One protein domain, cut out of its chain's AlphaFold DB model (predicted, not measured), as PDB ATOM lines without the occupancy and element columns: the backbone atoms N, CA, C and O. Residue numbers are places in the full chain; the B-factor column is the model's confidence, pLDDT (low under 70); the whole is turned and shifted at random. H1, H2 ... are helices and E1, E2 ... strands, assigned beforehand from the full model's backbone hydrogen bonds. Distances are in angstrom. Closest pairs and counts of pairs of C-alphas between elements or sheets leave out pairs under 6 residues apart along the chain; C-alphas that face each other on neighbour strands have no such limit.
ATOM      1  N   VAL A   2     -41.171   1.908  -4.785       36.00
ATOM      2  CA  VAL A   2     -41.379   0.454  -4.777       36.00
ATOM      3  C   VAL A   2     -40.283  -0.123  -5.678       36.00
ATOM      4  O   VAL A   2     -40.127   0.404  -6.781       36.00
ATOM      5  N   PRO A   3     -39.480  -1.115  -5.251       38.47
ATOM      6  CA  PRO A   3     -38.499  -1.712  -6.143       38.47
ATOM      7  C   PRO A   3     -39.223  -2.560  -7.189       38.47
ATOM      8  O   PRO A   3     -40.089  -3.366  -6.858       38.47
ATOM      9  N   LEU A   4     -38.856  -2.356  -8.451       34.47
ATOM     10  CA  LEU A   4     -39.247  -3.195  -9.577       34.47
ATOM     11  C   LEU A   4     -38.689  -4.612  -9.361       34.47
ATOM     12  O   LEU A   4     -37.480  -4.776  -9.197       34.47
ATOM     13  N   GLN A   5     -39.564  -5.621  -9.371       38.97
ATOM     14  CA  GLN A   5     -39.173  -7.020  -9.552       38.97
ATOM     15  C   GLN A   5     -38.504  -7.159 -10.928       38.97
ATOM     16  O   GLN A   5     -39.168  -7.113 -11.960       38.97
ATOM     17  N   GLN A   6     -37.177  -7.291 -10.925       39.00
ATOM     18  CA  GLN A   6     -36.383  -7.843 -12.027       39.00
ATOM     19  C   GLN A   6     -36.859  -9.300 -12.196       39.00
ATOM     20  O   GLN A   6     -36.894 -10.037 -11.218       39.00
ATOM     21  N   GLY A   7     -37.431  -9.715 -13.322       34.66
ATOM     22  CA  GLY A   7     -36.747  -9.868 -14.601       34.66
ATOM     23  C   GLY A   7     -36.493 -11.365 -14.782       34.66
ATOM     24  O   GLY A   7     -35.605 -11.905 -14.137       34.66
ATOM     25  N   HIS A   8     -37.335 -12.035 -15.576       43.72
ATOM     26  CA  HIS A   8     -37.213 -13.457 -15.904       43.72
ATOM     27  C   HIS A   8     -35.784 -13.758 -16.374       43.72
ATOM     28  O   HIS A   8     -35.340 -13.202 -17.379       43.72
ATOM     29  N   SER A   9     -35.064 -14.589 -15.618       43.94
ATOM     30  CA  SER A   9     -33.721 -15.044 -15.968       43.94
ATOM     31  C   SER A   9     -33.740 -15.674 -17.362       43.94
ATOM     32  O   SER A   9     -34.648 -16.435 -17.690       43.94
ATOM     33  N   ALA A  10     -32.762 -15.314 -18.192       47.91
ATOM     34  CA  ALA A  10     -32.527 -15.936 -19.491       47.91
ATOM     35  C   ALA A  10     -32.436 -17.472 -19.355       47.91
ATOM     36  O   ALA A  10     -32.024 -17.937 -18.290       47.91
ATOM     37  N   PRO A  11     -32.780 -18.251 -20.398       58.72
ATOM     38  CA  PRO A  11     -32.618 -19.697 -20.347       58.72
ATOM     39  C   PRO A  11     -31.156 -20.048 -20.076       58.72
ATOM     40  O   PRO A  11     -30.265 -19.617 -20.814       58.72
ATOM     41  N   HIS A  12     -30.915 -20.805 -19.013       57.62
ATOM     42  CA  HIS A  12     -29.632 -21.450 -18.820       57.62
ATOM     43  C   HIS A  12     -29.490 -22.539 -19.893       57.62
ATOM     44  O   HIS A  12     -30.450 -23.239 -20.205       57.62
ATOM     45  N   LEU A  13     -28.322 -22.581 -20.532       64.38
ATOM     46  CA  LEU A  13     -27.956 -23.525 -21.593       64.38
ATOM     47  C   LEU A  13     -26.521 -24.012 -21.336       64.38
ATOM     48  O   LEU A  13     -25.709 -24.063 -22.260       64.38
ATOM     49  N   GLU A  14     -26.155 -24.257 -20.075       68.06
ATOM     50  CA  GLU A  14     -24.771 -24.603 -19.712       68.06
ATOM     51  C   GLU A  14     -24.300 -25.904 -20.384       68.06
ATOM     52  O   GLU A  14     -23.125 -26.018 -20.734       68.06
ATOM     53  N   ASP A  15     -25.215 -26.828 -20.677       70.50
ATOM     54  CA  ASP A  15     -24.943 -28.093 -21.369       70.50
ATOM     55  C   ASP A  15     -25.677 -28.248 -22.719       70.50
ATOM     56  O   ASP A  15     -25.566 -29.269 -23.402       70.50
ATOM     57  N   GLY A  16     -26.366 -27.194 -23.159       80.88
ATOM     58  CA  GLY A  16     -27.110 -27.175 -24.416       80.88
ATOM     59  C   GLY A  16     -28.564 -27.649 -24.323       80.88
ATOM     60  O   GLY A  16     -29.180 -27.810 -25.380       80.88
ATOM     61  N   MET A  17     -29.111 -27.820 -23.115       84.06
ATOM     62  CA  MET A  17     -30.538 -28.058 -22.851       84.06
ATOM     63  C   MET A  17     -31.158 -26.886 -22.081       84.06
ATOM     64  O   MET A  17     -30.454 -26.128 -21.423       84.06
ATOM     65  N   LEU A  18     -32.474 -26.687 -22.219       85.38
ATOM     66  CA  LEU A  18     -33.191 -25.630 -21.495       85.38
ATOM     67  C   LEU A  18     -33.593 -26.098 -20.095       85.38
ATOM     68  O   LEU A  18     -34.277 -27.114 -19.997       85.38
ATOM     69  N   ASP A  19     -33.394 -25.248 -19.080       81.25
ATOM     70  CA  ASP A  19     -33.905 -25.470 -17.710       81.25
ATOM     71  C   ASP A  19     -35.377 -25.908 -17.681       81.25
ATOM     72  O   ASP A  19     -35.775 -26.785 -16.922       81.25
ATOM     73  N   SER A  20     -36.220 -25.285 -18.516       77.38
ATOM     74  CA  SER A  20     -37.654 -25.591 -18.575       77.38
ATOM     75  C   SER A  20     -37.951 -26.981 -19.139       77.38
ATOM     76  O   SER A  20     -39.011 -27.542 -18.873       77.38
ATOM     77  N   TRP A  21     -37.058 -27.502 -19.981       81.56
ATOM     78  CA  TRP A  21     -37.148 -28.858 -20.515       81.56
ATOM     79  C   TRP A  21     -36.631 -29.868 -19.491       81.56
ATOM     80  O   TRP A  21     -37.296 -30.873 -19.254       81.56
ATOM     81  N   GLU A  22     -35.528 -29.554 -18.811       83.38
ATOM     82  CA  GLU A  22     -35.009 -30.370 -17.711       83.38
ATOM     83  C   GLU A  22     -36.029 -30.486 -16.569       83.38
ATOM     84  O   GLU A  22     -36.334 -31.588 -16.120       83.38
ATOM     85  N   ASP A  23     -36.665 -29.373 -16.188       80.88
ATOM     86  CA  ASP A  23     -37.777 -29.334 -15.229       80.88
ATOM     87  C   ASP A  23     -38.939 -30.235 -15.624       80.88
ATOM     88  O   ASP A  23     -39.533 -30.909 -14.780       80.88
ATOM     89  N   LYS A  24     -39.297 -30.204 -16.912       77.25
ATOM     90  CA  LYS A  24     -40.426 -30.966 -17.436       77.25
ATOM     91  C   LYS A  24     -40.187 -32.466 -17.289       77.25
ATOM     92  O   LYS A  24     -41.137 -33.192 -17.008       77.25
ATOM     93  N   TYR A  25     -38.947 -32.914 -17.467       77.19
ATOM     94  CA  TYR A  25     -38.594 -34.334 -17.490       77.19
ATOM     95  C   TYR A  25     -37.812 -34.803 -16.256       77.19
ATOM     96  O   TYR A  25     -37.313 -35.924 -16.229       77.19
ATOM     97  N   GLY A  26     -37.762 -33.980 -15.204       80.25
ATOM     98  CA  GLY A  26     -37.179 -34.349 -13.912       80.25
ATOM     99  C   GLY A  26     -35.651 -34.450 -13.908       80.25
ATOM    100  O   GLY A  26     -35.095 -35.069 -13.000       80.25
ATOM    101  N   LEU A  27     -34.983 -33.851 -14.897       81.94
ATOM    102  CA  LEU A  27     -33.531 -33.695 -14.924       81.94
ATOM    103  C   LEU A  27     -33.099 -32.519 -14.040       81.94
ATOM    104  O   LEU A  27     -33.907 -31.696 -13.598       81.94
ATOM    105  N   THR A  28     -31.810 -32.463 -13.714       80.50
ATOM    106  CA  THR A  28     -31.296 -31.465 -12.772       80.50
ATOM    107  C   THR A  28     -30.735 -30.261 -13.522       80.50
ATOM    108  O   THR A  28     -29.616 -30.345 -13.992       80.50
ATOM    109  N   ARG A  29     -31.425 -29.110 -13.468       79.44
ATOM    110  CA  ARG A  29     -31.055 -27.822 -14.125       79.44
ATOM    111  C   ARG A  29     -29.580 -27.390 -14.068       79.44
ATOM    112  O   ARG A  29     -29.114 -26.568 -14.847       79.44
ATOM    113  N   THR A  30     -28.871 -27.791 -13.013       73.81
ATOM    114  CA  THR A  30     -27.471 -27.396 -12.765       73.81
ATOM    115  C   THR A  30     -26.490 -28.546 -12.971       73.81
ATOM    116  O   THR A  30     -25.306 -28.405 -12.664       73.81
ATOM    117  N   ALA A  31     -26.975 -29.718 -13.372       78.69
ATOM    118  CA  ALA A  31     -26.140 -30.846 -13.730       78.69
ATOM    119  C   ALA A  31     -25.858 -30.767 -15.228       78.69
ATOM    120  O   ALA A  31     -26.762 -30.581 -16.021       78.69
ATOM    121  N   ASN A  32     -24.598 -30.939 -15.615       79.44
ATOM    122  CA  ASN A  32     -24.264 -31.163 -17.016       79.44
ATOM    123  C   ASN A  32     -24.513 -32.644 -17.327       79.44
ATOM    124  O   ASN A  32     -23.589 -33.462 -17.255       79.44
ATOM    125  N   ASP A  33     -25.780 -32.986 -17.559       83.06
ATOM    126  CA  ASP A  33     -26.237 -34.348 -17.842       83.06
ATOM    127  C   ASP A  33     -26.693 -34.536 -19.297       83.06
ATOM    128  O   ASP A  33     -27.174 -35.605 -19.649       83.06
ATOM    129  N   ALA A  34     -26.412 -33.573 -20.180       86.88
ATOM    130  CA  ALA A  34     -26.649 -33.635 -21.626       86.88
ATOM    131  C   ALA A  34     -26.224 -34.943 -22.325       86.88
ATOM    132  O   ALA A  34     -26.853 -35.344 -23.302       86.88
ATOM    133  N   ALA A  35     -25.150 -35.595 -21.861       90.19
ATOM    134  CA  ALA A  35     -24.663 -36.877 -22.392       90.19
ATOM    135  C   ALA A  35     -25.244 -38.110 -21.671       90.19
ATOM    136  O   ALA A  35     -24.863 -39.243 -21.969       90.19
ATOM    137  N   GLY A  36     -26.101 -37.887 -20.678       89.06
ATOM    138  CA  GLY A  36     -26.848 -38.910 -19.973       89.06
ATOM    139  C   GLY A  36     -27.815 -39.619 -20.907       89.06
ATOM    140  O   GLY A  36     -28.222 -39.081 -21.932       89.06
ATOM    141  N   ASN A  37     -28.135 -40.849 -20.531       86.12
ATOM    142  CA  ASN A  37     -29.117 -41.684 -21.201       86.12
ATOM    143  C   ASN A  37     -29.874 -42.471 -20.112       86.12
ATOM    144  O   ASN A  37     -29.478 -43.594 -19.771       86.12
ATOM    145  N   PRO A  38     -30.833 -41.821 -19.426       84.31
ATOM    146  CA  PRO A  38     -31.528 -42.403 -18.281       84.31
ATOM    147  C   PRO A  38     -32.374 -43.635 -18.618       84.31
ATOM    148  O   PRO A  38     -32.522 -44.501 -17.752       84.31
ATOM    149  N   ASP A  39     -32.910 -43.739 -19.834       77.88
ATOM    150  CA  ASP A  39     -33.709 -44.888 -20.281       77.88
ATOM    151  C   ASP A  39     -32.917 -45.974 -21.025       77.88
ATOM    152  O   ASP A  39     -33.418 -47.086 -21.216       77.88
ATOM    153  N   GLY A  40     -31.652 -45.704 -21.347       81.31
ATOM    154  CA  GLY A  40     -30.724 -46.652 -21.951       81.31
ATOM    155  C   GLY A  40     -30.946 -46.873 -23.445       81.31
ATOM    156  O   GLY A  40     -30.526 -47.917 -23.955       81.31
ATOM    157  N   ASP A  41     -31.600 -45.941 -24.137       80.38
ATOM    158  CA  ASP A  41     -31.890 -46.055 -25.559       80.38
ATOM    159  C   ASP A  41     -30.746 -45.517 -26.454       80.38
ATOM    160  O   ASP A  41     -29.579 -45.527 -26.054       80.38
ATOM    161  N   ALA A  42     -30.999 -45.181 -27.720       81.44
ATOM    162  CA  ALA A  42     -29.948 -44.719 -28.632       81.44
ATOM    163  C   ALA A  42     -29.689 -43.207 -28.556       81.44
ATOM    164  O   ALA A  42     -28.788 -42.722 -29.250       81.44
ATOM    165  N   TYR A  43     -30.456 -42.480 -27.749       83.94
ATOM    166  CA  TYR A  43     -30.427 -41.039 -27.639       83.94
ATOM    167  C   TYR A  43     -29.895 -40.593 -26.279       83.94
ATOM    168  O   TYR A  43     -30.114 -41.202 -25.239       83.94
ATOM    169  N   SER A  44     -29.106 -39.525 -26.307       90.38
ATOM    170  CA  SER A  44     -28.730 -38.791 -25.099       90.38
ATOM    171  C   SER A  44     -29.733 -37.680 -24.796       90.38
ATOM    172  O   SER A  44     -30.353 -37.153 -25.726       90.38
ATOM    173  N   ASN A  45     -29.785 -37.218 -23.542       86.19
ATOM    174  CA  ASN A  45     -30.671 -36.133 -23.096       86.19
ATOM    175  C   ASN A  45     -30.681 -34.936 -24.072       86.19
ATOM    176  O   ASN A  45     -31.730 -34.388 -24.412       86.19
ATOM    177  N   VAL A  46     -29.511 -34.530 -24.587       88.06
ATOM    178  CA  VAL A  46     -29.408 -33.384 -25.507       88.06
ATOM    179  C   VAL A  46     -29.898 -33.687 -26.927       88.06
ATOM    180  O   VAL A  46     -30.360 -32.790 -27.639       88.06
ATOM    181  N   GLU A  47     -29.781 -34.931 -27.386       87.19
ATOM    182  CA  GLU A  47     -30.332 -35.361 -28.673       87.19
ATOM    183  C   GLU A  47     -31.850 -35.430 -28.604       87.19
ATOM    184  O   GLU A  47     -32.525 -34.958 -29.522       87.19
ATOM    185  N   GLU A  48     -32.376 -35.910 -27.486       82.56
ATOM    186  CA  GLU A  48     -33.802 -35.935 -27.211       82.56
ATOM    187  C   GLU A  48     -34.372 -34.532 -27.066       82.56
ATOM    188  O   GLU A  48     -35.392 -34.224 -27.680       82.56
ATOM    189  N   TYR A  49     -33.673 -33.630 -26.371       82.81
ATOM    190  CA  TYR A  49     -34.028 -32.213 -26.312       82.81
ATOM    191  C   TYR A  49     -34.171 -31.605 -27.715       82.81
ATOM    192  O   TYR A  49     -35.174 -30.956 -28.022       82.81
ATOM    193  N   ARG A  50     -33.200 -31.860 -28.602       83.50
ATOM    194  CA  ARG A  50     -33.209 -31.352 -29.987       83.50
ATOM    195  C   ARG A  50     -34.309 -31.972 -30.849       83.50
ATOM    196  O   ARG A  50     -34.728 -31.344 -31.820       83.50
ATOM    197  N   ARG A  51     -34.744 -33.192 -30.524       73.75
ATOM    198  CA  ARG A  51     -35.763 -33.953 -31.263       73.75
ATOM    199  C   ARG A  51     -37.169 -33.832 -30.662       73.75
ATOM    200  O   ARG A  51     -38.133 -34.179 -31.333       73.75
ATOM    201  N   GLY A  52     -37.296 -33.309 -29.443       74.06
ATOM    202  CA  GLY A  52     -38.555 -33.268 -28.695       74.06
ATOM    203  C   GLY A  52     -38.941 -34.603 -28.036       74.06
ATOM    204  O   GLY A  52     -40.117 -34.801 -27.728       74.06
ATOM    205  N   LEU A  53     -37.972 -35.495 -27.821       74.12
ATOM    206  CA  LEU A  53     -38.142 -36.822 -27.213       74.12
ATOM    207  C   LEU A  53     -38.071 -36.738 -25.671       74.12
ATOM    208  O   LEU A  53     -38.104 -35.625 -25.126       74.12
ATOM    209  N   HIS A  54     -38.127 -37.871 -24.964       78.06
ATOM    210  CA  HIS A  54     -38.259 -37.913 -23.500       78.06
ATOM    211  C   HIS A  54     -37.138 -38.738 -22.833       78.06
ATOM    212  O   HIS A  54     -37.233 -39.959 -22.862       78.06
ATOM    213  N   PRO A  55     -36.267 -38.126 -22.005       82.75
ATOM    214  CA  PRO A  55     -35.020 -38.741 -21.511       82.75
ATOM    215  C   PRO A  55     -35.149 -39.923 -20.558       82.75
ATOM    216  O   PRO A  55     -34.180 -40.597 -20.231       82.75
ATOM    217  N   GLY A  56     -36.342 -40.147 -20.019       80.19
ATOM    218  CA  GLY A  56     -36.664 -41.324 -19.212       80.19
ATOM    219  C   GLY A  56     -37.554 -42.355 -19.911       80.19
ATOM    220  O   GLY A  56     -38.192 -43.137 -19.204       80.19
ATOM    221  N   GLN A  57     -37.691 -42.323 -21.239       75.62
ATOM    222  CA  GLN A  57     -38.565 -43.219 -21.998       75.62
ATOM    223  C   GLN A  57     -37.942 -43.694 -23.317       75.62
ATOM    224  O   GLN A  57     -37.907 -42.957 -24.290       75.62
ATOM    225  N   SER A  58     -37.613 -44.990 -23.373       77.81
ATOM    226  CA  SER A  58     -37.008 -45.613 -24.554       77.81
ATOM    227  C   SER A  58     -37.885 -45.513 -25.804       77.81
ATOM    228  O   SER A  58     -38.997 -46.041 -25.821       77.81
ATOM    229  N   ASP A  59     -37.335 -44.955 -26.883       75.44
ATOM    230  CA  ASP A  59     -38.015 -44.709 -28.163       75.44
ATOM    231  C   ASP A  59     -38.081 -45.924 -29.113       75.44
ATOM    232  O   ASP A  59     -38.477 -45.807 -30.282       75.44
ATOM    233  N   PHE A  60     -37.737 -47.119 -28.621       76.62
ATOM    234  CA  PHE A  60     -37.687 -48.349 -29.411       76.62
ATOM    235  C   PHE A  60     -38.915 -49.240 -29.233       76.62
ATOM    236  O   PHE A  60     -39.358 -49.527 -28.123       76.62
ATOM    237  N   VAL A  61     -39.390 -49.799 -30.347       71.38
ATOM    238  CA  VAL A  61     -40.376 -50.884 -30.361       71.38
ATOM    239  C   VAL A  61     -39.714 -52.181 -30.819       71.38
ATOM    240  O   VAL A  61     -38.909 -52.215 -31.755       71.38
ATOM    241  N   PHE A  62     -40.079 -53.277 -30.156       72.62
ATOM    242  CA  PHE A  62     -39.680 -54.624 -30.542       72.62
ATOM    243  C   PHE A  62     -40.591 -55.154 -31.645       72.62
ATOM    244  O   PHE A  62     -41.784 -55.363 -31.425       72.62
ATOM    245  N   VAL A  63     -40.022 -55.419 -32.820       72.12
ATOM    246  CA  VAL A  63     -40.759 -55.974 -33.959       72.12
ATOM    247  C   VAL A  63     -40.217 -57.358 -34.293       72.12
ATOM    248  O   VAL A  63     -39.005 -57.561 -34.409       72.12
ATOM    249  N   ILE A  64     -41.128 -58.319 -34.461       78.94
ATOM    250  CA  ILE A  64     -40.821 -59.664 -34.952       78.94
ATOM    251  C   ILE A  64     -41.342 -59.758 -36.381       78.94
ATOM    252  O   ILE A  64     -42.526 -59.527 -36.626       78.94
ATOM    253  N   ASN A  65     -40.468 -60.083 -37.331       78.00
ATOM    254  CA  ASN A  65     -40.910 -60.301 -38.707       78.00
ATOM    255  C   ASN A  65     -41.565 -61.689 -38.878       78.00
ATOM    256  O   ASN A  65     -41.521 -62.535 -37.985       78.00
ATOM    257  N   ALA A  66     -42.153 -61.953 -40.047       76.94
ATOM    258  CA  ALA A  66     -42.820 -63.228 -40.330       76.94
ATOM    259  C   ALA A  66     -41.883 -64.454 -40.261       76.94
ATOM    260  O   ALA A  66     -42.353 -65.581 -40.104       76.94
ATOM    261  N   GLU A  67     -40.565 -64.245 -40.343       90.88
ATOM    262  CA  GLU A  67     -39.549 -65.291 -40.195       90.88
ATOM    263  C   GLU A  67     -39.040 -65.464 -38.749       90.88
ATOM    264  O   GLU A  67     -38.180 -66.311 -38.506       90.88
ATOM    265  N   GLY A  68     -39.559 -64.704 -37.777       83.44
ATOM    266  CA  GLY A  68     -39.156 -64.784 -36.370       83.44
ATOM    267  C   GLY A  68     -37.873 -64.020 -36.024       83.44
ATOM    268  O   GLY A  68     -37.349 -64.182 -34.922       83.44
ATOM    269  N   ASN A  69     -37.359 -63.192 -36.937       87.88
ATOM    270  CA  ASN A  69     -36.223 -62.322 -36.656       87.88
ATOM    271  C   ASN A  69     -36.655 -61.152 -35.777       87.88
ATOM    272  O   ASN A  69     -37.728 -60.575 -35.964       87.88
ATOM    273  N   PHE A  70     -35.772 -60.794 -34.856       82.81
ATOM    274  CA  PHE A  70     -35.985 -59.734 -33.890       82.81
ATOM    275  C   PHE A  70     -35.320 -58.440 -34.362       82.81
ATOM    276  O   PHE A  70     -34.106 -58.420 -34.583       82.81
ATOM    277  N   PHE A  71     -36.104 -57.371 -34.494       76.44
ATOM    278  CA  PHE A  71     -35.618 -56.041 -34.850       76.44
ATOM    279  C   PHE A  71     -35.977 -55.039 -33.756       76.44
ATOM    280  O   PHE A  71     -37.095 -55.029 -33.240       76.44
ATOM    281  N   LEU A  72     -35.010 -54.184 -33.434       70.00
ATOM    282  CA  LEU A  72     -35.244 -52.951 -32.697       70.00
ATOM    283  C   LEU A  72     -35.576 -51.873 -33.725       70.00
ATOM    284  O   LEU A  72     -34.710 -51.512 -34.526       70.00
ATOM    285  N   LEU A  73     -36.826 -51.413 -33.738       73.38
ATOM    286  CA  LEU A  73     -37.229 -50.267 -34.540       73.38
ATOM    287  C   LEU A  73     -37.182 -49.029 -33.658       73.38
ATOM    288  O   LEU A  73     -37.896 -48.950 -32.663       73.38
ATOM    289  N   ASP A  74     -36.343 -48.079 -34.039       70.06
ATOM    290  CA  ASP A  74     -36.387 -46.735 -33.490       70.06
ATOM    291  C   ASP A  74     -37.636 -46.034 -34.025       70.06
ATOM    292  O   ASP A  74     -37.749 -45.766 -35.224       70.06
ATOM    293  N   THR A  75     -38.602 -45.810 -33.143       66.94
ATOM    294  CA  THR A  75     -39.876 -45.182 -33.496       66.94
ATOM    295  C   THR A  75     -39.896 -43.688 -33.205       66.94
ATOM    296  O   THR A  75     -40.915 -43.046 -33.456       66.94
ATOM    297  N   GLY A  76     -38.813 -43.129 -32.649       65.00
ATOM    298  CA  GLY A  76     -38.814 -41.767 -32.111       65.00
ATOM    299  C   GLY A  76     -39.966 -41.523 -31.129       65.00
ATOM    300  O   GLY A  76     -40.560 -40.445 -31.142       65.00
ATOM    301  N   GLY A  77     -40.364 -42.553 -30.375       64.44
ATOM    302  CA  GLY A  77     -41.414 -42.468 -29.361       64.44
ATOM    303  C   GLY A  77     -42.844 -42.344 -29.892       64.44
ATOM    304  O   GLY A  77     -43.763 -42.118 -29.101       64.44
ATOM    305  N   GLU A  78     -43.073 -42.485 -31.206       64.06
ATOM    306  CA  GLU A  78     -44.401 -42.291 -31.819       64.06
ATOM    307  C   GLU A  78     -45.449 -43.330 -31.365       64.06
ATOM    308  O   GLU A  78     -46.647 -43.047 -31.432       64.06
ATOM    309  N   PHE A  79     -45.019 -44.500 -30.878       67.38
ATOM    310  CA  PHE A  79     -45.903 -45.619 -30.510       67.38
ATOM    311  C   PHE A  79     -45.843 -46.021 -29.033       67.38
ATOM    312  O   PHE A  79     -46.451 -47.021 -28.653       67.38
ATOM    313  N   ILE A  80     -45.112 -45.279 -28.196       75.38
ATOM    314  CA  ILE A  80     -45.104 -45.547 -26.756       75.38
ATOM    315  C   ILE A  80     -46.408 -45.029 -26.162       75.38
ATOM    316  O   ILE A  80     -46.778 -43.881 -26.392       75.38
TER     317      ILE A  80
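AT A GLANCE: This is residues 2 to 80 of the 209 residues of an uncharacterized protein of Verrucomicrobiaceae bacterium N1E253 (UniProt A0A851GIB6). With little regular structure, the printed part is a rod: residues 2 to 9 stick out at one end, two short helices, H1 and H2, sit among loops, and a hairpin of antiparallel strands, E1 and E2, makes the other end. Of 79 residues printed, 24 are in named elements, H1, H2, E1, E2 in order; the class is mixed. It is only just extended, close to loose, with a radius of gyration of 17.5 A, spanning 74 by 21 by 16 A.

HOW THE PARTS SIT: H1, residues 19 to 25, and H2, residues 45 to 51, are close but not clearly touching: their closest C-alphas, of Trp 21 and Tyr 49, are 7.4 A apart. Their lines are about perpendicular, at 86 degrees. In both, every O i to N i+4 pair is within hydrogen-bond range. E1, residues 60 to 64, and E2, residues 70 to 74, form the hairpin, with N 61 and O 73 within hydrogen-bond range at 2.9 A. H1 is apart from both strands.

IN THESE COORDINATES: H1 begins at C-alpha 19, (-33.905, -25.470, -17.710), and spans 10.0 A; H2 spans 9.9 A. E1 and E2 each span 13.0 A, and E2 ends at C-alpha 74, (-36.387, -46.735, -33.490).

THE WHOLE: The C-alphas farthest apart, of Val 2 and Glu 67, are 74.7 A apart. The printed part has no cut; the H1 to H2 link is long. pLDDT is under 70 at residues 2 to 14 and 75 to 79.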